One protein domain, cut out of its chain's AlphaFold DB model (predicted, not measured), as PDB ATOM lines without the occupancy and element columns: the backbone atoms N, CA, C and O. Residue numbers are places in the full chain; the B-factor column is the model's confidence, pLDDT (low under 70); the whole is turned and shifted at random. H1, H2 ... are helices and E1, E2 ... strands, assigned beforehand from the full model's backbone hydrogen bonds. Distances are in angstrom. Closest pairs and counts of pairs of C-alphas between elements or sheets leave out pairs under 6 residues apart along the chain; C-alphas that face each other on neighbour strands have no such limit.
ATOM      1  N   GLN A  47      -7.139 -11.838 -30.106       86.31
ATOM      2  CA  GLN A  47      -7.110 -11.398 -31.507       86.31
ATOM      3  C   GLN A  47      -8.054 -12.198 -32.415       86.31
ATOM      4  O   GLN A  47      -8.451 -11.708 -33.471       86.31
ATOM      5  N   SER A  48      -8.401 -13.422 -32.018       85.31
ATOM      6  CA  SER A  48      -9.189 -14.363 -32.822       85.31
ATOM      7  C   SER A  48     -10.685 -14.347 -32.497       85.31
ATOM      8  O   SER A  48     -11.458 -15.038 -33.163       85.31
ATOM      9  N   ILE A  49     -11.106 -13.596 -31.474       88.94
ATOM     10  CA  ILE A  49     -12.499 -13.532 -31.022       88.94
ATOM     11  C   ILE A  49     -13.096 -12.127 -31.214       88.94
ATOM     12  O   ILE A  49     -12.378 -11.133 -31.108       88.94
ATOM     13  N   PRO A  50     -14.412 -12.007 -31.477       89.62
ATOM     14  CA  PRO A  50     -15.056 -10.706 -31.662       89.62
ATOM     15  C   PRO A  50     -15.015  -9.833 -30.403       89.62
ATOM     16  O   PRO A  50     -15.212 -10.337 -29.298       89.62
ATOM     17  N   ALA A  51     -14.865  -8.514 -30.561       88.38
ATOM     18  CA  ALA A  51     -14.875  -7.559 -29.443       88.38
ATOM     19  C   ALA A  51     -16.194  -7.575 -28.641       88.38
ATOM     20  O   ALA A  51     -16.182  -7.366 -27.427       88.38
ATOM     21  N   ASP A  52     -17.313  -7.914 -29.291       88.38
ATOM     22  CA  ASP A  52     -18.642  -8.045 -28.672       88.38
ATOM     23  C   ASP A  52     -18.702  -9.117 -27.575       88.38
ATOM     24  O   ASP A  52     -19.569  -9.068 -26.699       88.38
ATOM     25  N   SER A  53     -17.745 -10.053 -27.575       86.25
ATOM     26  CA  SER A  53     -17.583 -11.046 -26.511       86.25
ATOM     27  C   SER A  53     -17.218 -10.437 -25.160       86.25
ATOM     28  O   SER A  53     -17.401 -11.101 -24.141       86.25
ATOM     29  N   GLN A  54     -16.712  -9.198 -25.137       91.75
ATOM     30  CA  GLN A  54     -16.280  -8.486 -23.934       91.75
ATOM     31  C   GLN A  54     -15.437  -9.370 -22.998       91.75
ATOM     32  O   GLN A  54     -15.658  -9.380 -21.781       91.75
ATOM     33  N   ILE A  55     -14.506 -10.149 -23.568       92.12
ATOM     34  CA  ILE A  55     -13.574 -10.947 -22.771       92.12
ATOM     35  C   ILE A  55     -12.626 -10.007 -22.031       92.12
ATOM     36  O   ILE A  55     -11.913  -9.214 -22.641       92.12
ATOM     37  N   THR A  56     -12.627 -10.102 -20.706       89.62
ATOM     38  CA  THR A  56     -11.793  -9.289 -19.819       89.62
ATOM     39  C   THR A  56     -10.490  -9.980 -19.471       89.62
ATOM     40  O   THR A  56      -9.471  -9.321 -19.280       89.62
ATOM     41  N   THR A  57     -10.496 -11.307 -19.352       90.25
ATOM     42  CA  THR A  57      -9.316 -12.070 -18.943       90.25
ATOM     43  C   THR A  57      -9.351 -13.481 -19.517       90.25
ATOM     44  O   THR A  57     -10.406 -14.109 -19.594       90.25
ATOM     45  N   VAL A  58      -8.175 -13.986 -19.885       92.56
ATOM     46  CA  VAL A  58      -7.937 -15.383 -20.258       92.56
ATOM     47  C   VAL A  58      -7.023 -15.997 -19.203       92.56
ATOM     48  O   VAL A  58      -6.017 -15.382 -18.855       92.56
ATOM     49  N   ARG A  59      -7.381 -17.169 -18.670       92.31
ATOM     50  CA  ARG A  59      -6.579 -17.885 -17.663       92.31
ATOM     51  C   ARG A  59      -6.517 -19.373 -17.950       92.31
ATOM     52  O   ARG A  59      -7.474 -19.939 -18.471       92.31
ATOM     53  N   PHE A  60      -5.439 -20.029 -17.548       93.44
ATOM     54  CA  PHE A  60      -5.445 -21.489 -17.432       93.44
ATOM     55  C   PHE A  60      -6.076 -21.889 -16.100       93.44
ATOM     56  O   PHE A  60      -5.575 -21.500 -15.054       93.44
ATOM     57  N   GLU A  61      -7.159 -22.667 -16.126       94.06
ATOM     58  CA  GLU A  61      -7.899 -23.117 -14.941       94.06
ATOM     59  C   GLU A  61      -8.158 -24.619 -14.994       94.06
ATOM     60  O   GLU A  61      -8.997 -25.114 -15.756       94.06
ATOM     61  N   GLY A  62      -7.434 -25.357 -14.154       93.88
ATOM     62  CA  GLY A  62      -7.452 -26.810 -14.184       93.88
ATOM     63  C   GLY A  62      -7.193 -27.320 -15.610       93.88
ATOM     64  O   GLY A  62      -6.257 -26.853 -16.258       93.88
ATOM     65  N   PRO A  63      -8.012 -28.240 -16.139       91.75
ATOM     66  CA  PRO A  63      -7.804 -28.808 -17.469       91.75
ATOM     67  C   PRO A  63      -8.277 -27.907 -18.630       91.75
ATOM     68  O   PRO A  63      -8.359 -28.375 -19.768       91.75
ATOM     69  N   ASN A  64      -8.646 -26.645 -18.378       93.88
ATOM     70  CA  ASN A  64      -9.276 -25.774 -19.371       93.88
ATOM     71  C   ASN A  64      -8.610 -24.394 -19.474       93.88
ATOM     72  O   ASN A  64      -7.956 -23.920 -18.549       93.88
ATOM     73  N   ILE A  65      -8.861 -23.716 -20.592       93.31
ATOM     74  CA  ILE A  65      -8.614 -22.286 -20.782       93.31
ATOM     75  C   ILE A  65      -9.915 -21.537 -20.468       93.31
ATOM     76  O   ILE A  65     -10.905 -21.676 -21.188       93.31
ATOM     77  N   ALA A  66      -9.926 -20.764 -19.389       93.81
ATOM     78  CA  ALA A  66     -11.059 -19.968 -18.944       93.81
ATOM     79  C   ALA A  66     -11.079 -18.586 -19.602       93.81
ATOM     80  O   ALA A  66     -10.086 -17.858 -19.573       93.81
ATOM     81  N   LEU A  67     -12.231 -18.218 -20.167       94.25
ATOM     82  CA  LEU A  67     -12.491 -16.914 -20.771       94.25
ATOM     83  C   LEU A  67     -13.519 -16.162 -19.925       94.25
ATOM     84  O   LEU A  67     -14.694 -16.528 -19.912       94.25
ATOM     85  N   TYR A  68     -13.074 -15.122 -19.224       94.00
ATOM     86  CA  TYR A  68     -13.933 -14.263 -18.410       94.00
ATOM     87  C   TYR A  68     -14.617 -13.218 -19.281       94.00
ATOM     88  O   TYR A  68     -13.934 -12.463 -19.965       94.00
ATOM     89  N   THR A  69     -15.948 -13.162 -19.255       94.50
ATOM     90  CA  THR A  69     -16.759 -12.250 -20.074       94.50
ATOM     91  C   THR A  69     -17.651 -11.337 -19.233       94.50
ATOM     92  O   THR A  69     -18.226 -11.758 -18.229       94.50
ATOM     93  N   LYS A  70     -17.835 -10.091 -19.684       94.50
ATOM     94  CA  LYS A  70     -18.905  -9.194 -19.203       94.50
ATOM     95  C   LYS A  70     -20.213  -9.322 -19.991       94.50
ATOM     96  O   LYS A  70     -21.226  -8.764 -19.582       94.50
ATOM     97  N   ASN A  71     -20.207 -10.075 -21.091       93.75
ATOM     98  CA  ASN A  71     -21.356 -10.319 -21.955       93.75
ATOM     99  C   ASN A  71     -21.698 -11.825 -21.994       93.75
ATOM    100  O   ASN A  71     -21.424 -12.501 -22.993       93.75
ATOM    101  N   PRO A  72     -22.304 -12.373 -20.919       91.62
ATOM    102  CA  PRO A  72     -22.639 -13.796 -20.834       91.62
ATOM    103  C   PRO A  72     -23.542 -14.272 -21.969       91.62
ATOM    104  O   PRO A  72     -23.390 -15.404 -22.421       91.62
ATOM    105  N   ARG A  73     -24.447 -13.413 -22.462       92.62
ATOM    106  CA  ARG A  73     -25.332 -13.749 -23.580       92.62
ATOM    107  C   ARG A  73     -24.510 -14.135 -24.804       92.62
ATOM    108  O   ARG A  73     -24.555 -15.289 -25.205       92.62
ATOM    109  N   PHE A  74     -23.698 -13.205 -25.312       90.38
ATOM    110  CA  PHE A  74     -22.873 -13.449 -26.498       90.38
ATOM    111  C   PHE A  74     -21.927 -14.637 -26.311       90.38
ATOM    112  O   PHE A  74     -21.681 -15.415 -27.234       90.38
ATOM    113  N   ALA A  75     -21.388 -14.788 -25.101       87.62
ATOM    114  CA  ALA A  75     -20.481 -15.875 -24.793       87.62
ATOM    115  C   ALA A  75     -21.162 -17.254 -24.904       87.62
ATOM    116  O   ALA A  75     -20.591 -18.184 -25.471       87.62
ATOM    117  N   LEU A  76     -22.395 -17.387 -24.412       88.31
ATOM    118  CA  LEU A  76     -23.134 -18.650 -24.431       88.31
ATOM    119  C   LEU A  76     -23.817 -18.946 -25.775       88.31
ATOM    120  O   LEU A  76     -24.142 -20.104 -26.035       88.31
ATOM    121  N   THR A  77     -24.005 -17.945 -26.639       88.56
ATOM    122  CA  THR A  77     -24.597 -18.117 -27.972       88.56
ATOM    123  C   THR A  77     -23.540 -18.101 -29.078       88.56
ATOM    124  O   THR A  77     -23.130 -19.160 -29.554       88.56
ATOM    125  N   GLU A  78     -23.058 -16.934 -29.495       88.56
ATOM    126  CA  GLU A  78     -22.240 -16.773 -30.700       88.56
ATOM    127  C   GLU A  78     -20.772 -17.163 -30.489       88.56
ATOM    128  O   GLU A  78     -20.153 -17.738 -31.388       88.56
ATOM    129  N   LEU A  79     -20.196 -16.891 -29.312       87.06
ATOM    130  CA  LEU A  79     -18.775 -17.153 -29.048       87.06
ATOM    131  C   LEU A  79     -18.435 -18.646 -29.161       87.06
ATOM    132  O   LEU A  79     -17.341 -18.996 -29.603       87.06
ATOM    133  N   THR A  80     -19.379 -19.531 -28.832       83.38
ATOM    134  CA  THR A  80     -19.201 -20.991 -28.901       83.38
ATOM    135  C   THR A  80     -18.751 -21.473 -30.288       83.38
ATOM    136  O   THR A  80     -17.916 -22.377 -30.387       83.38
ATOM    137  N   TYR A  81     -19.210 -20.820 -31.363       85.12
ATOM    138  CA  TYR A  81     -18.796 -21.119 -32.735       85.12
ATOM    139  C   TYR A  81     -17.300 -20.848 -32.954       85.12
ATOM    140  O   TYR A  81     -16.578 -21.699 -33.482       85.12
ATOM    141  N   TYR A  82     -16.806 -19.705 -32.473       85.81
ATOM    142  CA  TYR A  82     -15.392 -19.331 -32.556       85.81
ATOM    143  C   TYR A  82     -14.518 -20.269 -31.715       85.81
ATOM    144  O   TYR A  82     -13.486 -20.756 -32.186       85.81
ATOM    145  N   LEU A  83     -14.973 -20.608 -30.504       87.44
ATOM    146  CA  LEU A  83     -14.258 -21.525 -29.612       87.44
ATOM    147  C   LEU A  83     -14.139 -22.933 -30.191       87.44
ATOM    148  O   LEU A  83     -13.123 -23.589 -29.979       87.44
ATOM    149  N   SER A  84     -15.126 -23.394 -30.963       84.62
ATOM    150  CA  SER A  84     -15.052 -24.703 -31.621       84.62
ATOM    151  C   SER A  84     -13.888 -24.794 -32.619       84.62
ATOM    152  O   SER A  84     -13.248 -25.840 -32.734       84.62
ATOM    153  N   SER A  85     -13.576 -23.688 -33.300       84.19
ATOM    154  CA  SER A  85     -12.468 -23.607 -34.256       84.19
ATOM    155  C   SER A  85     -11.129 -23.484 -33.531       84.19
ATOM    156  O   SER A  85     -10.205 -24.242 -33.819       84.19
ATOM    157  N   LEU A  86     -11.049 -22.612 -32.520       86.50
ATOM    158  CA  LEU A  86      -9.854 -22.458 -31.683       86.50
ATOM    159  C   LEU A  86      -9.489 -23.748 -30.943       86.50
ATOM    160  O   LEU A  86      -8.316 -24.103 -30.865       86.50
ATOM    161  N   SER A  87     -10.486 -24.483 -30.447       85.81
ATOM    162  CA  SER A  87     -10.295 -25.766 -29.764       85.81
ATOM    163  C   SER A  87      -9.627 -26.801 -30.667       85.81
ATOM    164  O   SER A  87      -8.727 -27.511 -30.227       85.81
ATOM    165  N   LYS A  88      -9.991 -26.848 -31.957       83.50
ATOM    166  CA  LYS A  88      -9.355 -27.747 -32.936       83.50
ATOM    167  C   LYS A  88      -7.906 -27.358 -33.216       83.50
ATOM    168  O   LYS A  88      -7.058 -28.241 -33.306       83.50
ATOM    169  N   THR A  89      -7.630 -26.061 -33.334       83.06
ATOM    170  CA  THR A  89      -6.285 -25.548 -33.622       83.06
ATOM    171  C   THR A  89      -5.343 -25.737 -32.437       83.06
ATOM    172  O   THR A  89      -4.261 -26.291 -32.597       83.06
ATOM    173  N   LEU A  90      -5.764 -25.326 -31.237       82.50
ATOM    174  CA  LEU A  90      -4.938 -25.424 -30.031       82.50
ATOM    175  C   LEU A  90      -4.956 -26.826 -29.410       82.50
ATOM    176  O   LEU A  90      -4.108 -27.130 -28.579       82.50
ATOM    177  N   LYS A  91      -5.917 -27.680 -29.790       83.44
ATOM    178  CA  LYS A  91      -6.203 -28.976 -29.145       83.44
ATOM    179  C   LYS A  91      -6.422 -28.838 -27.635       83.44
ATOM    180  O   LYS A  91      -6.035 -29.708 -26.859       83.44
ATOM    181  N   LYS A  92      -7.031 -27.725 -27.219       86.06
ATOM    182  CA  LYS A  92      -7.295 -27.384 -25.818       86.06
ATOM    183  C   LYS A  92      -8.755 -27.018 -25.615       86.06
ATOM    184  O   LYS A  92      -9.419 -26.495 -26.507       86.06
ATOM    185  N   ARG A  93      -9.258 -27.321 -24.420       88.38
ATOM    186  CA  ARG A  93     -10.646 -27.059 -24.042       88.38
ATOM    187  C   ARG A  93     -10.787 -25.640 -23.516       88.38
ATOM    188  O   ARG A  93      -9.964 -25.186 -22.727       88.38
ATOM    189  N   PHE A  94     -11.868 -24.989 -23.919       91.50
ATOM    190  CA  PHE A  94     -12.256 -23.680 -23.419       91.50
ATOM    191  C   PHE A  94     -13.443 -23.811 -22.478       91.50
ATOM    192  O   PHE A  94     -14.338 -24.626 -22.713       91.50
ATOM    193  N   ILE A  95     -13.456 -22.983 -21.440       92.44
ATOM    194  CA  ILE A  95     -14.616 -22.767 -20.582       92.44
ATOM    195  C   ILE A  95     -14.909 -21.276 -20.509       92.44
ATOM    196  O   ILE A  95     -14.010 -20.440 -20.594       92.44
ATOM    197  N   ILE A  96     -16.184 -20.950 -20.363       92.69
ATOM    198  CA  ILE A  96     -16.645 -19.572 -20.248       92.69
ATOM    199  C   ILE A  96     -16.902 -19.301 -18.774       92.69
ATOM    200  O   ILE A  96     -17.510 -20.115 -18.080       92.69
ATOM    201  N   ARG A  97     -16.415 -18.158 -18.303       93.69
ATOM    202  CA  ARG A  97     -16.605 -17.643 -16.950       93.69
ATOM    203  C   ARG A  97     -17.224 -16.260 -17.058       93.69
ATOM    204  O   ARG A  97     -16.934 -15.521 -17.993       93.69
ATOM    205  N   THR A  98     -18.063 -15.877 -16.111       93.12
ATOM    206  CA  THR A  98     -18.562 -14.497 -16.048       93.12
ATOM    207  C   THR A  98     -17.627 -13.642 -15.218       93.12
ATOM    208  O   THR A  98     -17.038 -14.119 -14.250       93.12
ATOM    209  N   ASP A  99     -17.448 -12.383 -15.592       91.75
ATOM    210  CA  ASP A  99     -16.665 -11.441 -14.798       91.75
ATOM    211  C   ASP A  99     -17.356 -11.206 -13.439       91.75
ATOM    212  O   ASP A  99     -18.568 -10.975 -13.416       91.75
ATOM    213  N   PRO A 100     -16.642 -11.254 -12.297       92.75
ATOM    214  CA  PRO A 100     -17.245 -10.992 -10.992       92.75
ATOM    215  C   PRO A 100     -18.004  -9.660 -10.917       92.75
ATOM    216  O   PRO A 100     -18.987  -9.570 -10.190       92.75
ATOM    217  N   SER A 101     -17.615  -8.642 -11.701       94.06
ATOM    218  CA  SER A 101     -18.258  -7.324 -11.665       94.06
ATOM    219  C   SER A 101     -19.698  -7.301 -12.187       94.06
ATOM    220  O   SER A 101     -20.378  -6.294 -12.015       94.06
ATOM    221  N   VAL A 102     -20.137  -8.342 -12.905       94.06
ATOM    222  CA  VAL A 102     -21.495  -8.427 -13.477       94.06
ATOM    223  C   VAL A 102     -22.401  -9.409 -12.732       94.06
ATOM    224  O   VAL A 102     -23.560  -9.564 -13.108       94.06
ATOM    225  N   ARG A 103     -21.890 -10.080 -11.695       95.44
ATOM    226  CA  ARG A 103     -22.634 -11.084 -10.927       95.44
ATOM    227  C   ARG A 103     -23.495 -10.415  -9.863       95.44
ATOM    228  O   ARG A 103     -23.033  -9.533  -9.144       95.44
ATOM    229  N   LEU A 104     -24.744 -10.854  -9.748       95.94
ATOM    230  CA  LEU A 104     -25.612 -10.474  -8.638       95.94
ATOM    231  C   LEU A 104     -25.227 -11.224  -7.360       95.94
ATOM    232  O   LEU A 104     -24.788 -12.372  -7.406       95.94
ATOM    233  N   GLU A 105     -25.505 -10.609  -6.214       93.75
ATOM    234  CA  GLU A 105     -25.472 -11.288  -4.917       93.75
ATOM    235  C   GLU A 105     -26.459 -12.467  -4.876       93.75
ATOM    236  O   GLU A 105     -27.442 -12.506  -5.624       93.75
ATOM    237  N   GLU A 106     -26.232 -13.433  -3.988       90.56
ATOM    238  CA  GLU A 106     -26.993 -14.692  -3.956       90.56
ATOM    239  C   GLU A 106     -28.504 -14.486  -3.738       90.56
ATOM    240  O   GLU A 106     -29.323 -15.064  -4.459       90.56
ATOM    241  N   ASP A 107     -28.898 -13.612  -2.809       91.69
ATOM    242  CA  ASP A 107     -30.316 -13.321  -2.547       91.69
ATOM    243  C   ASP A 107     -30.992 -12.636  -3.741       91.69
ATOM    244  O   ASP A 107     -32.129 -12.960  -4.100       91.69
ATOM    245  N   ALA A 108     -30.281 -11.721  -4.404       94.94
ATOM    246  CA  ALA A 108     -30.760 -11.066  -5.617       94.94
ATOM    247  C   ALA A 108     -30.855 -12.062  -6.785       94.94
ATOM    248  O   ALA A 108     -31.839 -12.054  -7.527       94.94
ATOM    249  N   THR A 109     -29.885 -12.974  -6.898       95.06
ATOM    250  CA  THR A 109     -29.875 -14.074  -7.871       95.06
ATOM    251  C   THR A 109     -31.089 -14.975  -7.671       95.06
ATOM    252  O   THR A 109     -31.813 -15.247  -8.627       95.06
ATOM    253  N   ARG A 110     -31.393 -15.366  -6.427       93.75
ATOM    254  CA  ARG A 110     -32.575 -16.173  -6.092       93.75
ATOM    255  C   ARG A 110     -33.877 -15.495  -6.519       93.75
ATOM    256  O   ARG A 110     -34.737 -16.144  -7.110       93.75
ATOM    257  N   GLN A 111     -34.019 -14.196  -6.255       93.31
ATOM    258  CA  GLN A 111     -35.206 -13.433  -6.654       93.31
ATOM    259  C   GLN A 111     -35.328 -13.282  -8.174       93.31
ATOM    260  O   GLN A 111     -36.437 -13.340  -8.703       93.31
ATOM    261  N   ALA A 112     -34.212 -13.076  -8.876       94.81
ATOM    262  CA  ALA A 112     -34.189 -12.967 -10.331       94.81
ATOM    263  C   ALA A 112     -34.558 -14.303 -10.992       94.81
ATOM    264  O   ALA A 112     -35.474 -14.342 -11.810       94.81
ATOM    265  N   VAL A 113     -33.931 -15.405 -10.570       94.31
ATOM    266  CA  VAL A 113     -34.228 -16.756 -11.072       94.31
ATOM    267  C   VAL A 113     -35.698 -17.114 -10.845       94.31
ATOM    268  O   VAL A 113     -36.363 -17.562 -11.774       94.31
ATOM    269  N   ALA A 114     -36.249 -16.847  -9.657       91.19
ATOM    270  CA  ALA A 114     -37.652 -17.146  -9.357       91.19
ATOM    271  C   ALA A 114     -38.658 -16.405 -10.263       91.19
ATOM    272  O   ALA A 114     -39.780 -16.876 -10.430       91.19
ATOM    273  N   LYS A 115     -38.281 -15.256 -10.842       92.25
ATOM    274  CA  LYS A 115     -39.123 -14.503 -11.790       92.25
ATOM    275  C   LYS A 115     -39.024 -15.021 -13.226       92.25
ATOM    276  O   LYS A 115     -39.973 -14.835 -13.981       92.25
ATOM    277  N   LEU A 116     -37.885 -15.607 -13.594       93.25
ATOM    278  CA  LEU A 116     -37.606 -16.104 -14.946       93.25
ATOM    279  C   LEU A 116     -38.145 -17.519 -15.174       93.25
ATOM    280  O   LEU A 116     -38.502 -17.873 -16.294       93.25
ATOM    281  N   LEU A 117     -38.196 -18.333 -14.119       92.56
ATOM    282  CA  LEU A 117     -38.654 -19.711 -14.231       92.56
ATOM    283  C   LEU A 117     -40.175 -19.808 -14.451       92.56
ATOM    284  O   LEU A 117     -40.935 -18.962 -13.967       92.56
ATOM    285  N   PRO A 118     -40.649 -20.866 -15.139       91.94
ATOM    286  CA  PRO A 118     -42.073 -21.141 -15.276       91.94
ATOM    287  C   PRO A 118     -42.762 -21.255 -13.910       91.94
ATOM    288  O   PRO A 118     -42.190 -21.776 -12.956       91.94
ATOM    289  N   LYS A 119     -44.023 -20.814 -13.815       89.00
ATOM    290  CA  LYS A 119     -44.779 -20.787 -12.544       89.00
ATOM    291  C   LYS A 119     -44.953 -22.160 -11.887       89.00
ATOM    292  O   LYS A 119     -45.221 -22.234 -10.694       89.00
ATOM    293  N   ASP A 120     -44.860 -23.228 -12.668       88.75
ATOM    294  CA  ASP A 120     -44.982 -24.616 -12.231       88.75
ATOM    295  C   ASP A 120     -43.628 -25.270 -11.889       88.75
ATOM    296  O   ASP A 120     -43.591 -26.431 -11.477       88.75
ATOM    297  N   VAL A 121     -42.522 -24.529 -12.022       92.06
ATOM    298  CA  VAL A 121     -41.177 -24.944 -11.615       92.06
ATOM    299  C   VAL A 121     -40.802 -24.211 -10.330       92.06
ATOM    300  O   VAL A 121     -40.673 -22.990 -10.302       92.06
ATOM    301  N   SER A 122     -40.605 -24.961  -9.248       91.19
ATOM    302  CA  SER A 122     -40.140 -24.407  -7.975       91.19
ATOM    303  C   SER A 122     -38.632 -24.577  -7.830       91.19
ATOM    304  O   SER A 122     -38.064 -25.554  -8.317       91.19
ATOM    305  N   VAL A 123     -37.993 -23.629  -7.141       92.88
ATOM    306  CA  VAL A 123     -36.564 -23.670  -6.795       92.88
ATOM    307  C   VAL A 123     -36.433 -23.973  -5.309       92.88
ATOM    308  O   VAL A 123     -36.864 -23.168  -4.482       92.88
ATOM    309  N   SER A 124     -35.834 -25.108  -4.956       92.19
ATOM    310  CA  SER A 124     -35.565 -25.455  -3.554       92.19
ATOM    311  C   SER A 124     -34.269 -24.830  -3.048       92.19
ATOM    312  O   SER A 124     -34.194 -24.400  -1.898       92.19
ATOM    313  N   ALA A 125     -33.251 -24.734  -3.904       92.75
ATOM    314  CA  ALA A 125     -31.946 -24.203  -3.538       92.75
ATOM    315  C   ALA A 125     -31.254 -23.510  -4.717       92.75
ATOM    316  O   ALA A 125     -31.479 -23.837  -5.882       92.75
ATOM    317  N   VAL A 126     -30.405 -22.543  -4.377       95.00
ATOM    318  CA  VAL A 126     -29.556 -21.778  -5.290       95.00
ATOM    319  C   VAL A 126     -28.175 -21.798  -4.661       95.00
ATOM    320  O   VAL A 126     -28.041 -21.374  -3.518       95.00
ATOM    321  N   PHE A 127     -27.187 -22.330  -5.373       95.44
ATOM    322  CA  PHE A 127     -25.818 -22.443  -4.885       95.44
ATOM    323  C   PHE A 127     -24.876 -21.713  -5.834       95.44
ATOM    324  O   PHE A 127     -24.619 -22.198  -6.935       95.44
ATOM    325  N   CYS A 128     -24.388 -20.548  -5.420       95.62
ATOM    326  CA  CYS A 128     -23.419 -19.774  -6.189       95.62
ATOM    327  C   CYS A 128     -21.988 -20.228  -5.864       95.62
ATOM    328  O   CYS A 128     -21.617 -20.320  -4.692       95.62
ATOM    329  N   ASP A 129     -21.181 -20.484  -6.894       95.56
ATOM    330  CA  ASP A 129     -19.753 -20.786  -6.774       95.56
ATOM    331  C   ASP A 129     -18.923 -19.628  -7.337       95.56
ATOM    332  O   ASP A 129     -18.661 -19.533  -8.538       95.56
ATOM    333  N   ASP A 130     -18.490 -18.728  -6.455       94.56
ATOM    334  CA  ASP A 130     -17.699 -17.552  -6.823       94.56
ATOM    335  C   ASP A 130     -16.398 -17.898  -7.561       94.56
ATOM    336  O   ASP A 130     -15.966 -17.130  -8.430       94.56
ATOM    337  N   ALA A 131     -15.795 -19.056  -7.261       93.31
ATOM    338  CA  ALA A 131     -14.541 -19.468  -7.880       93.31
ATOM    339  C   ALA A 131     -14.714 -19.738  -9.379       93.31
ATOM    340  O   ALA A 131     -13.818 -19.437 -10.168       93.31
ATOM    341  N   THR A 132     -15.872 -20.280  -9.768       93.19
ATOM    342  CA  THR A 132     -16.179 -20.700 -11.139       93.19
ATOM    343  C   THR A 132     -17.193 -19.791 -11.843       93.19
ATOM    344  O   THR A 132     -17.381 -19.903 -13.052       93.19
ATOM    345  N   GLY A 133     -17.837 -18.858 -11.139       93.50
ATOM    346  CA  GLY A 133     -18.880 -18.004 -11.723       93.50
ATOM    347  C   GLY A 133     -20.116 -18.767 -12.183       93.50
ATOM    348  O   GLY A 133     -20.823 -18.328 -13.094       93.50
ATOM    349  N   GLU A 134     -20.360 -19.920 -11.572       94.88
ATOM    350  CA  GLU A 134     -21.483 -20.794 -11.877       94.88
ATOM    351  C   GLU A 134     -22.499 -20.778 -10.740       94.88
ATOM    352  O   GLU A 134     -22.155 -20.566  -9.577       94.88
ATOM    353  N   VAL A 135     -23.761 -21.023 -11.082       96.25
ATOM    354  CA  VAL A 135     -24.833 -21.211 -10.107       96.25
ATOM    355  C   VAL A 135     -25.523 -22.543 -10.354       96.25
ATOM    356  O   VAL A 135     -25.950 -22.832 -11.469       96.25
ATOM    357  N   VAL A 136     -25.648 -23.367  -9.316       96.06
ATOM    358  CA  VAL A 136     -26.423 -24.609  -9.371       96.06
ATOM    359  C   VAL A 136     -27.815 -24.347  -8.809       96.06
ATOM    360  O   VAL A 136     -27.968 -23.960  -7.650       96.06
ATOM    361  N   LEU A 137     -28.830 -24.578  -9.634       95.62
ATOM    362  CA  LEU A 137     -30.239 -24.430  -9.293       95.62
ATOM    363  C   LEU A 137     -30.849 -25.809  -9.042       95.62
ATOM    364  O   LEU A 137     -30.877 -26.657  -9.936       95.62
ATOM    365  N   GLU A 138     -31.365 -26.029  -7.836       94.81
ATOM    366  CA  GLU A 138     -32.201 -27.193  -7.556       94.81
ATOM    367  C   GLU A 138     -33.652 -26.867  -7.843       94.81
ATOM    368  O   GLU A 138     -34.253 -26.035  -7.159       94.81
ATOM    369  N   VAL A 139     -34.202 -27.535  -8.852       94.12
ATOM    370  CA  VAL A 139     -35.548 -27.265  -9.347       94.12
ATOM    371  C   VAL A 139     -36.413 -28.516  -9.386       94.12
ATOM    372  O   VAL A 139     -35.925 -29.625  -9.620       94.12
ATOM    373  N   SER A 140     -37.724 -28.348  -9.212       91.56
ATOM    374  CA  SER A 140     -38.676 -29.466  -9.233       91.56
ATOM    375  C   SER A 140     -38.675 -30.223 -10.563       91.56
ATOM    376  O   SER A 140     -38.796 -31.451 -10.568       91.56
ATOM    377  N   ARG A 141     -38.516 -29.502 -11.683       89.62
ATOM    378  CA  ARG A 141     -38.587 -30.048 -13.042       89.62
ATOM    379  C   ARG A 141     -37.482 -29.487 -13.961       89.62
ATOM    380  O   ARG A 141     -37.749 -28.572 -14.738       89.62
ATOM    381  N   PRO A 142     -36.239 -30.006 -13.884       91.25
ATOM    382  CA  PRO A 142     -35.111 -29.489 -14.671       91.25
ATOM    383  C   PRO A 142     -35.331 -29.523 -16.185       91.25
ATOM    384  O   PRO A 142     -34.885 -28.628 -16.888       91.25
ATOM    385  N   GLU A 143     -36.062 -30.518 -16.684       88.19
ATOM    386  CA  GLU A 143     -36.406 -30.684 -18.099       88.19
ATOM    387  C   GLU A 143     -37.301 -29.569 -18.665       88.19
ATOM    388  O   GLU A 143     -37.435 -29.458 -19.879       88.19
ATOM    389  N   SER A 144     -37.908 -28.741 -17.809       89.69
ATOM    390  CA  SER A 144     -38.666 -27.557 -18.228       89.69
ATOM    391  C   SER A 144     -37.789 -26.320 -18.449       89.69
ATOM    392  O   SER A 144     -38.312 -25.285 -18.852       89.69
ATOM    393  N   ILE A 145     -36.483 -26.407 -18.180       91.25
ATOM    394  CA  ILE A 145     -35.528 -25.313 -18.361       91.25
ATOM    395  C   ILE A 145     -34.719 -25.596 -19.623       91.25
ATOM    396  O   ILE A 145     -33.885 -26.502 -19.654       91.25
ATOM    397  N   ASP A 146     -34.983 -24.828 -20.676       91.44
ATOM    398  CA  ASP A 146     -34.289 -24.962 -21.952       91.44
ATOM    399  C   ASP A 146     -32.976 -24.143 -21.994       91.44
ATOM    400  O   ASP A 146     -32.720 -23.301 -21.124       91.44
ATOM    401  N   PRO A 147     -32.107 -24.363 -22.999       91.44
ATOM    402  CA  PRO A 147     -30.865 -23.603 -23.127       91.44
ATOM    403  C   PRO A 147     -31.058 -22.088 -23.284       91.44
ATOM    404  O   PRO A 147     -30.187 -21.328 -22.867       91.44
ATOM    405  N   ALA A 148     -32.173 -21.625 -23.861       93.00
ATOM    406  CA  ALA A 148     -32.434 -20.195 -24.023       93.00
ATOM    407  C   ALA A 148     -32.703 -19.527 -22.666       93.00
ATOM    408  O   ALA A 148     -32.202 -18.435 -22.402       93.00
ATOM    409  N   MET A 149     -33.400 -20.225 -21.770       93.94
ATOM    410  CA  MET A 149     -33.627 -19.792 -20.397       93.94
ATOM    411  C   MET A 149     -32.324 -19.734 -19.593       93.94
ATOM    412  O   MET A 149     -32.130 -18.802 -18.819       93.94
ATOM    413  N   ILE A 150     -31.389 -20.669 -19.804       94.38
ATOM    414  CA  ILE A 150     -30.048 -20.595 -19.190       94.38
ATOM    415  C   ILE A 150     -29.304 -19.329 -19.638       94.38
ATOM    416  O   ILE A 150     -28.689 -18.652 -18.814       94.38
ATOM    417  N   VAL A 151     -29.399 -18.973 -20.923       94.69
ATOM    418  CA  VAL A 151     -28.825 -17.727 -21.456       94.69
ATOM    419  C   VAL A 151     -29.494 -16.498 -20.831       94.69
ATOM    420  O   VAL A 151     -28.801 -15.553 -20.455       94.69
ATOM    421  N   GLU A 152     -30.818 -16.507 -20.670       95.38
ATOM    422  CA  GLU A 152     -31.570 -15.411 -20.044       95.38
ATOM    423  C   GLU A 152     -31.240 -15.248 -18.553       95.38
ATOM    424  O   GLU A 152     -31.051 -14.123 -18.077       95.38
ATOM    425  N   ILE A 153     -31.088 -16.357 -17.824       95.62
ATOM    426  CA  ILE A 153     -30.621 -16.358 -16.433       95.62
ATOM    427  C   ILE A 153     -29.214 -15.767 -16.365       95.62
ATOM    428  O   ILE A 153     -28.975 -14.870 -15.555       95.62
ATOM    429  N   ALA A 154     -28.297 -16.195 -17.233       95.44
ATOM    430  CA  ALA A 154     -26.937 -15.667 -17.251       95.44
ATOM    431  C   ALA A 154     -26.894 -14.173 -17.595       95.44
ATOM    432  O   ALA A 154     -26.145 -13.423 -16.973       95.44
ATOM    433  N   GLN A 155     -27.735 -13.714 -18.524       94.88
ATOM    434  CA  GLN A 155     -27.865 -12.296 -18.853       94.88
ATOM    435  C   GLN A 155     -28.419 -11.472 -17.682       94.88
ATOM    436  O   GLN A 155     -27.963 -10.355 -17.453       94.88
ATOM    437  N   SER A 156     -29.397 -12.010 -16.954       95.50
ATOM    438  CA  SER A 156     -30.098 -11.283 -15.889       95.50
ATOM    439  C   SER A 156     -29.359 -11.301 -14.553       95.50
ATOM    440  O   SER A 156     -29.525 -10.391 -13.746       95.50
ATOM    441  N   THR A 157     -28.575 -12.350 -14.298       96.31
ATOM    442  CA  THR A 157     -27.925 -12.583 -12.998       96.31
ATOM    443  C   THR A 157     -26.407 -12.470 -13.040       96.31
ATOM    444  O   THR A 157     -25.780 -12.350 -11.990       96.31
ATOM    445  N   GLY A 158     -25.805 -12.549 -14.227       95.38
ATOM    446  CA  GLY A 158     -24.361 -12.669 -14.389       95.38
ATOM    447  C   GLY A 158     -23.803 -14.043 -14.011       95.38
ATOM    448  O   GLY A 158     -22.590 -14.216 -14.043       95.38
ATOM    449  N   TRP A 159     -24.637 -15.028 -13.669       96.31
ATOM    450  CA  TRP A 159     -24.208 -16.379 -13.303       96.31
ATOM    451  C   TRP A 159     -24.498 -17.388 -14.409       96.31
ATOM    452  O   TRP A 159     -25.599 -17.419 -14.956       96.31
ATOM    453  N   ILE A 160     -23.543 -18.268 -14.713       95.19
ATOM    454  CA  ILE A 160     -23.797 -19.380 -15.638       95.19
ATOM    455  C   ILE A 160     -24.554 -20.468 -14.877       95.19
ATOM    456  O   ILE A 160     -24.013 -21.078 -13.955       95.19
ATOM    457  N   ALA A 161     -25.816 -20.680 -15.241       95.00
ATOM    458  CA  ALA A 161     -26.691 -21.595 -14.526       95.00
ATOM    459  C   ALA A 161     -26.532 -23.048 -14.984       95.00
ATOM    460  O   ALA A 161     -26.552 -23.351 -16.175       95.00
ATOM    461  N   HIS A 162     -26.471 -23.946 -14.005       94.38
ATOM    462  CA  HIS A 162     -26.634 -25.387 -14.154       94.38
ATOM    463  C   HIS A 162     -27.848 -25.819 -13.345       94.38
ATOM    464  O   HIS A 162     -28.083 -25.312 -12.247       94.38
ATOM    465  N   THR A 163     -28.631 -26.759 -13.859       94.31
ATOM    466  CA  THR A 163     -29.856 -27.208 -13.193       94.31
ATOM    467  C   THR A 163     -29.720 -28.656 -12.764       94.31
ATOM    468  O   THR A 163     -29.143 -29.495 -13.455       94.31
ATOM    469  N   ARG A 164     -30.275 -28.964 -11.596       93.75
ATOM    470  CA  ARG A 164     -30.441 -30.337 -11.135       93.75
ATOM    471  C   ARG A 164     -31.769 -30.490 -10.420       93.75
ATOM    472  O   ARG A 164     -32.395 -29.507 -10.027       93.75
ATOM    473  N   ARG A 165     -32.224 -31.729 -10.270       93.19
ATOM    474  CA  ARG A 165     -33.529 -31.995  -9.667       93.19
ATOM    475  C   ARG A 165     -33.491 -31.738  -8.162       93.19
ATOM    476  O   ARG A 165     -32.547 -32.148  -7.489       93.19
ATOM    477  N   SER A 166     -34.531 -31.096  -7.642       92.94
ATOM    478  CA  SER A 166     -34.747 -30.970  -6.205       92.94
ATOM    479  C   SER A 166     -34.921 -32.360  -5.586       92.94
ATOM    480  O   SER A 166     -35.783 -33.126  -6.036       92.94
ATOM    481  N   PRO A 167     -34.124 -32.716  -4.570       91.38
ATOM    482  CA  PRO A 167     -34.321 -33.958  -3.847       91.38
ATOM    483  C   PRO A 167     -35.573 -33.882  -2.961       91.38
ATOM    484  O   PRO A 167     -36.086 -32.807  -2.656       91.38
ATOM    485  N   HIS A 168     -36.066 -35.043  -2.529       87.69
ATOM    486  CA  HIS A 168     -37.230 -35.142  -1.640       87.69
ATOM    487  C   HIS A 168     -36.962 -34.645  -0.215       87.69
ATOM    488  O   HIS A 168     -37.884 -34.233   0.482       87.69
ATOM    489  N   ILE A 169     -35.699 -34.681   0.201       89.75
ATOM    490  CA  ILE A 169     -35.194 -34.054   1.417       89.75
ATOM    491  C   ILE A 169     -33.915 -33.289   1.059       89.75
ATOM    492  O   ILE A 169     -33.161 -33.762   0.205       89.75
ATOM    493  N   PRO A 170     -33.640 -32.128   1.676       90.94
ATOM    494  CA  PRO A 170     -32.371 -31.437   1.475       90.94
ATOM    495  C   PRO A 170     -31.195 -32.331   1.878       90.94
ATOM    496  O   PRO A 170     -31.175 -32.851   2.992       90.94
ATOM    497  N   SER A 171     -30.210 -32.487   0.990       94.75
ATOM    498  CA  SER A 171     -29.010 -33.273   1.289       94.75
ATOM    499  C   SER A 171     -28.033 -32.464   2.138       94.75
ATOM    500  O   SER A 171     -27.551 -31.399   1.742       94.75
ATOM    501  N   THR A 172     -27.709 -33.001   3.309       94.00
ATOM    502  CA  THR A 172     -26.679 -32.452   4.198       94.00
ATOM    503  C   THR A 172     -25.303 -32.447   3.537       94.00
ATOM    504  O   THR A 172     -24.608 -31.437   3.607       94.00
ATOM    505  N   SER A 173     -24.944 -33.508   2.811       95.56
ATOM    506  CA  SER A 173     -23.633 -33.634   2.152       95.56
ATOM    507  C   SER A 173     -23.448 -32.594   1.052       95.56
ATOM    508  O   SER A 173     -22.408 -31.942   0.963       95.56
ATOM    509  N   ILE A 174     -24.486 -32.388   0.242       96.94
ATOM    510  CA  ILE A 174     -24.520 -31.347  -0.785       96.94
ATOM    511  C   ILE A 174     -24.377 -29.952  -0.161       96.94
ATOM    512  O   ILE A 174     -23.611 -29.131  -0.665       96.94
ATOM    513  N   ASN A 175     -25.083 -29.681   0.940       96.38
ATOM    514  CA  ASN A 175     -24.989 -28.399   1.637       96.38
ATOM    515  C   ASN A 175     -23.592 -28.170   2.230       96.38
ATOM    516  O   ASN A 175     -23.053 -27.071   2.112       96.38
ATOM    517  N   THR A 176     -22.979 -29.202   2.818       97.38
ATOM    518  CA  THR A 176     -21.595 -29.151   3.311       97.38
ATOM    519  C   THR A 176     -20.619 -28.845   2.184       97.38
ATOM    520  O   THR A 176     -19.767 -27.972   2.349       97.38
ATOM    521  N   ILE A 177     -20.762 -29.500   1.027       98.06
ATOM    522  CA  ILE A 177     -19.940 -29.212  -0.152       98.06
ATOM    523  C   ILE A 177     -20.074 -27.741  -0.524       98.06
ATOM    524  O   ILE A 177     -19.082 -27.021  -0.498       98.06
ATOM    525  N   HIS A 178     -21.289 -27.258  -0.774       96.19
ATOM    526  CA  HIS A 178     -21.505 -25.876  -1.206       96.19
ATOM    527  C   HIS A 178     -21.025 -24.841  -0.187       96.19
ATOM    528  O   HIS A 178     -20.379 -23.866  -0.563       96.19
ATOM    529  N   SER A 179     -21.248 -25.077   1.107       96.88
ATOM    530  CA  SER A 179     -20.713 -24.222   2.172       96.88
ATOM    531  C   SER A 179     -19.181 -24.174   2.151       96.88
ATOM    532  O   SER A 179     -18.596 -23.093   2.249       96.88
ATOM    533  N   THR A 180     -18.532 -25.323   1.947       97.94
ATOM    534  CA  THR A 180     -17.070 -25.428   1.831       97.94
ATOM    535  C   THR A 180     -16.560 -24.690   0.599       97.94
ATOM    536  O   THR A 180     -15.617 -23.904   0.695       97.94
ATOM    537  N   LEU A 181     -17.187 -24.917  -0.557       97.19
ATOM    538  CA  LEU A 181     -16.821 -24.301  -1.831       97.19
ATOM    539  C   LEU A 181     -16.957 -22.776  -1.773       97.19
ATOM    540  O   LEU A 181     -16.027 -22.076  -2.177       97.19
ATOM    541  N   LYS A 182     -18.053 -22.273  -1.193       95.00
ATOM    542  CA  LYS A 182     -18.299 -20.842  -0.982       95.00
ATOM    543  C   LYS A 182     -17.269 -20.222  -0.038       95.00
ATOM    544  O   LYS A 182     -16.653 -19.213  -0.367       95.00
ATOM    545  N   GLY A 183     -17.015 -20.855   1.109       96.88
ATOM    546  CA  GLY A 183     -16.043 -20.365   2.094       96.88
ATOM    547  C   GLY A 183     -14.584 -20.385   1.615       96.88
ATOM    548  O   GLY A 183     -13.738 -19.718   2.205       96.88
ATOM    549  N   SER A 184     -14.281 -21.125   0.545       97.38
ATOM    550  CA  SER A 184     -12.925 -21.316   0.010       97.38
ATOM    551  C   SER A 184     -12.738 -20.787  -1.414       97.38
ATOM    552  O   SER A 184     -11.738 -21.104  -2.055       97.38
ATOM    553  N   ALA A 185     -13.658 -19.958  -1.919       96.31
ATOM    554  CA  ALA A 185     -13.678 -19.551  -3.325       96.31
ATOM    555  C   ALA A 185     -12.337 -18.982  -3.823       96.31
ATOM    556  O   ALA A 185     -11.807 -19.432  -4.836       96.31
ATOM    557  N   ARG A 186     -11.730 -18.057  -3.067       96.56
ATOM    558  CA  ARG A 186     -10.424 -17.468  -3.414       96.56
ATOM    559  C   ARG A 186      -9.304 -18.512  -3.461       96.56
ATOM    560  O   ARG A 186      -8.533 -18.537  -4.414       96.56
ATOM    561  N   GLU A 187      -9.230 -19.378  -2.448       97.38
ATOM    562  CA  GLU A 187      -8.242 -20.464  -2.382       97.38
ATOM    563  C   GLU A 187      -8.378 -21.400  -3.592       97.38
ATOM    564  O   GLU A 187      -7.383 -21.799  -4.200       97.38
ATOM    565  N   ARG A 188      -9.621 -21.712  -3.969       97.19
ATOM    566  CA  ARG A 188      -9.944 -22.574  -5.105       97.19
ATOM    567  C   ARG A 188      -9.601 -21.935  -6.445       97.19
ATOM    568  O   ARG A 188      -9.037 -22.624  -7.289       97.19
ATOM    569  N   SER A 189      -9.879 -20.647  -6.644       95.94
ATOM    570  CA  SER A 189      -9.457 -19.930  -7.857       95.94
ATOM    571  C   SER A 189      -7.935 -19.964  -8.026       95.94
ATOM    572  O   SER A 189      -7.446 -20.311  -9.101       95.94
ATOM    573  N   ASP A 190      -7.181 -19.698  -6.954       96.75
ATOM    574  CA  ASP A 190      -5.713 -19.762  -6.978       96.75
ATOM    575  C   ASP A 190      -5.214 -21.188  -7.261       96.75
ATOM    576  O   ASP A 190      -4.253 -21.390  -8.010       96.75
ATOM    577  N   PHE A 191      -5.863 -22.197  -6.674       97.25
ATOM    578  CA  PHE A 191      -5.567 -23.605  -6.928       97.25
ATOM    579  C   PHE A 191      -5.798 -23.989  -8.392       97.25
ATOM    580  O   PHE A 191      -4.893 -24.542  -9.016       97.25
ATOM    581  N   LEU A 192      -6.969 -23.672  -8.951       96.75
ATOM    582  CA  LEU A 192      -7.300 -23.965 -10.345       96.75
ATOM    583  C   LEU A 192      -6.316 -23.280 -11.292       96.75
ATOM    584  O   LEU A 192      -5.876 -23.911 -12.254       96.75
ATOM    585  N   GLN A 193      -5.910 -22.044 -10.994       95.00
ATOM    586  CA  GLN A 193      -4.940 -21.327 -11.815       95.00
ATOM    587  C   GLN A 193      -3.549 -21.976 -11.785       95.00
ATOM    588  O   GLN A 193      -2.928 -22.199 -12.827       95.00
ATOM    589  N   LYS A 194      -3.058 -22.330 -10.592       95.19
ATOM    590  CA  LYS A 194      -1.780 -23.049 -10.436       95.19
ATOM    591  C   LYS A 194      -1.811 -24.402 -11.139       95.19
ATOM    592  O   LYS A 194      -0.856 -24.756 -11.827       95.19
ATOM    593  N   LEU A 195      -2.918 -25.131 -11.001       95.62
ATOM    594  CA  LEU A 195      -3.119 -26.406 -11.675       95.62
ATOM    595  C   LEU A 195      -3.114 -26.235 -13.196       95.62
ATOM    596  O   LEU A 195      -2.421 -26.985 -13.874       95.62
ATOM    597  N   GLY A 196      -3.810 -25.227 -13.724       94.06
ATOM    598  CA  GLY A 196      -3.803 -24.912 -15.151       94.06
ATOM    599  C   GLY A 196      -2.388 -24.666 -15.667       94.06
ATOM    600  O   GLY A 196      -1.934 -25.335 -16.588       94.06
ATOM    601  N   ARG A 197      -1.609 -23.808 -15.006       92.00
ATOM    602  CA  ARG A 197      -0.203 -23.581 -15.391       92.00
ATOM    603  C   ARG A 197       0.636 -24.860 -15.384       92.00
ATOM    604  O   ARG A 197       1.458 -25.049 -16.276       92.00
ATOM    605  N   ARG A 198       0.407 -25.759 -14.421       91.06
ATOM    606  CA  ARG A 198       1.086 -27.062 -14.364       91.06
ATOM    607  C   ARG A 198       0.666 -27.996 -15.504       91.06
ATOM    608  O   ARG A 198       1.519 -28.691 -16.038       91.06
ATOM    609  N   LEU A 199      -0.612 -28.024 -15.882       91.00
ATOM    610  CA  LEU A 199      -1.133 -28.910 -16.935       91.00
ATOM    611  C   LEU A 199      -0.769 -28.449 -18.349       91.00
ATOM    612  O   LEU A 199      -0.600 -29.272 -19.246       91.00
ATOM    613  N   PHE A 200      -0.656 -27.139 -18.553       86.94
ATOM    614  CA  PHE A 200      -0.356 -26.538 -19.854       86.94
ATOM    615  C   PHE A 200       1.149 -26.337 -20.104       86.94
ATOM    616  O   PHE A 200       1.523 -25.828 -21.158       86.94
ATOM    617  N   ARG A 201       2.021 -26.755 -19.174       84.38
ATOM    618  CA  ARG A 201       3.477 -26.752 -19.381       84.38
ATOM    619  C   ARG A 201       3.884 -27.709 -20.511       84.38
ATOM    620  O   ARG A 201       3.229 -28.727 -20.737       84.38
ATOM    621  N   GLY A 202       5.000 -27.415 -21.175       74.00
ATOM    622  CA  GLY A 202       5.643 -28.368 -22.083       74.00
ATOM    623  C   GLY A 202       6.179 -29.606 -21.339       74.00
ATOM    624  O   GLY A 202       6.548 -29.478 -20.169       74.00
TER     625      GLY A 202
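What this domain is: This is residues 47 to 202 of the 545 residues of the protein "MBL fold metallo-hydrolase" of Nitrososphaera sp (UniProt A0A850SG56). Two lobes sit side by side along the longest axis, each built on a small three-stranded sheet: E1 E2 E3 with H1 and H2 at its margin, and E4 E5 E6 with H3 and H4 on one face and H5 on the other. After H5 the chain turns a corner into H6, which returns to the first lobe and runs beside E1. The printed part has 156 residues with six named helices and six named strands, in the order E1 E2 H1 H2 E3 H3 E4 E5 H4 E6 H5 H6; both sheets are mixed, and the class is mixed, helices and strands. The whole is compact, with a radius of gyration of the C-alphas of 16.3 A, yet elongated, spanning 48 by 31 by 26 A.

How they stand to each other: E1, residues 55 to 61, and E2, residues 64 to 69, form an antiparallel hairpin; N 59 and O 66 are within hydrogen-bond range at 2.9 A. E3, residues 94 to 98, is parallel to E2, with N 67 and O 95 at 2.9 A. H1, residues 72 to 76, and H2, residues 79 to 90, only graze this sheet. E2, H1 H2, E3 is a strand-helix-strand unit, two parallel neighbour strands with helices between, its crossover right-handed. H3, residues 106 to 116, is on the sheet of E4, residues 123 to 129, E5, residues 134 to 139, and E6, residues 160 to 165, at a height of 8.9 A. E4 and E5 form an antiparallel hairpin, with N 127 and O 136 at 2.9 A; E5 and E6 are parallel, with N 137 and O 162 at 2.8 A. H4, residues 147 to 157, is on the same face as H3; E5, H4, E6 is a second such unit, also right-handed. H4 touches H3, with the closest C-alphas, Thr 109 and Thr 157, 5.7 A apart, at a steep tilt of 43 degrees, opposite ways. H4 also touches H1, with the closest C-alphas, Arg 73 and Gln 155, 5.6 A apart. H5, residues 172 to 183, lies on the opposite face, over E4 at a height of 9.4 A. H6, residues 185 to 199, is only just at the level of the first sheet, with a height of 3.9 A; its closest C-alpha to E1 is Gly 196, 4.4 A from that of Phe 60. Every O i to N i+4 pair is within hydrogen-bond range in H1, H3, H4, H5 and H6, and 7 of 8 in H2.

Where its parts are: E1 begins at C-alpha 55, (-13.574, -10.947, -22.771); E1 and E2 are each 15.5 A long. H1 is 6.1 A, H2 16.2 A, E3 13.4 A and H3 15.3 A long. E4 begins at C-alpha 123, (-36.564, -23.670, -6.795), and is 17.1 A long; E5 is 15.7 A, H4 15.3 A, E6 17.0 A and H5 16.2 A. H6, 20.7 A long, ends at C-alpha 199, (-1.133, -28.910, -16.935).

The domain as a whole: The two C-alphas farthest apart, those of Lys 119 and Gly 202, are 51.9 A apart. The printed part has no cut, and no link is long. The mean pLDDT of the printed part is 92.3, and no printed residue is under 70.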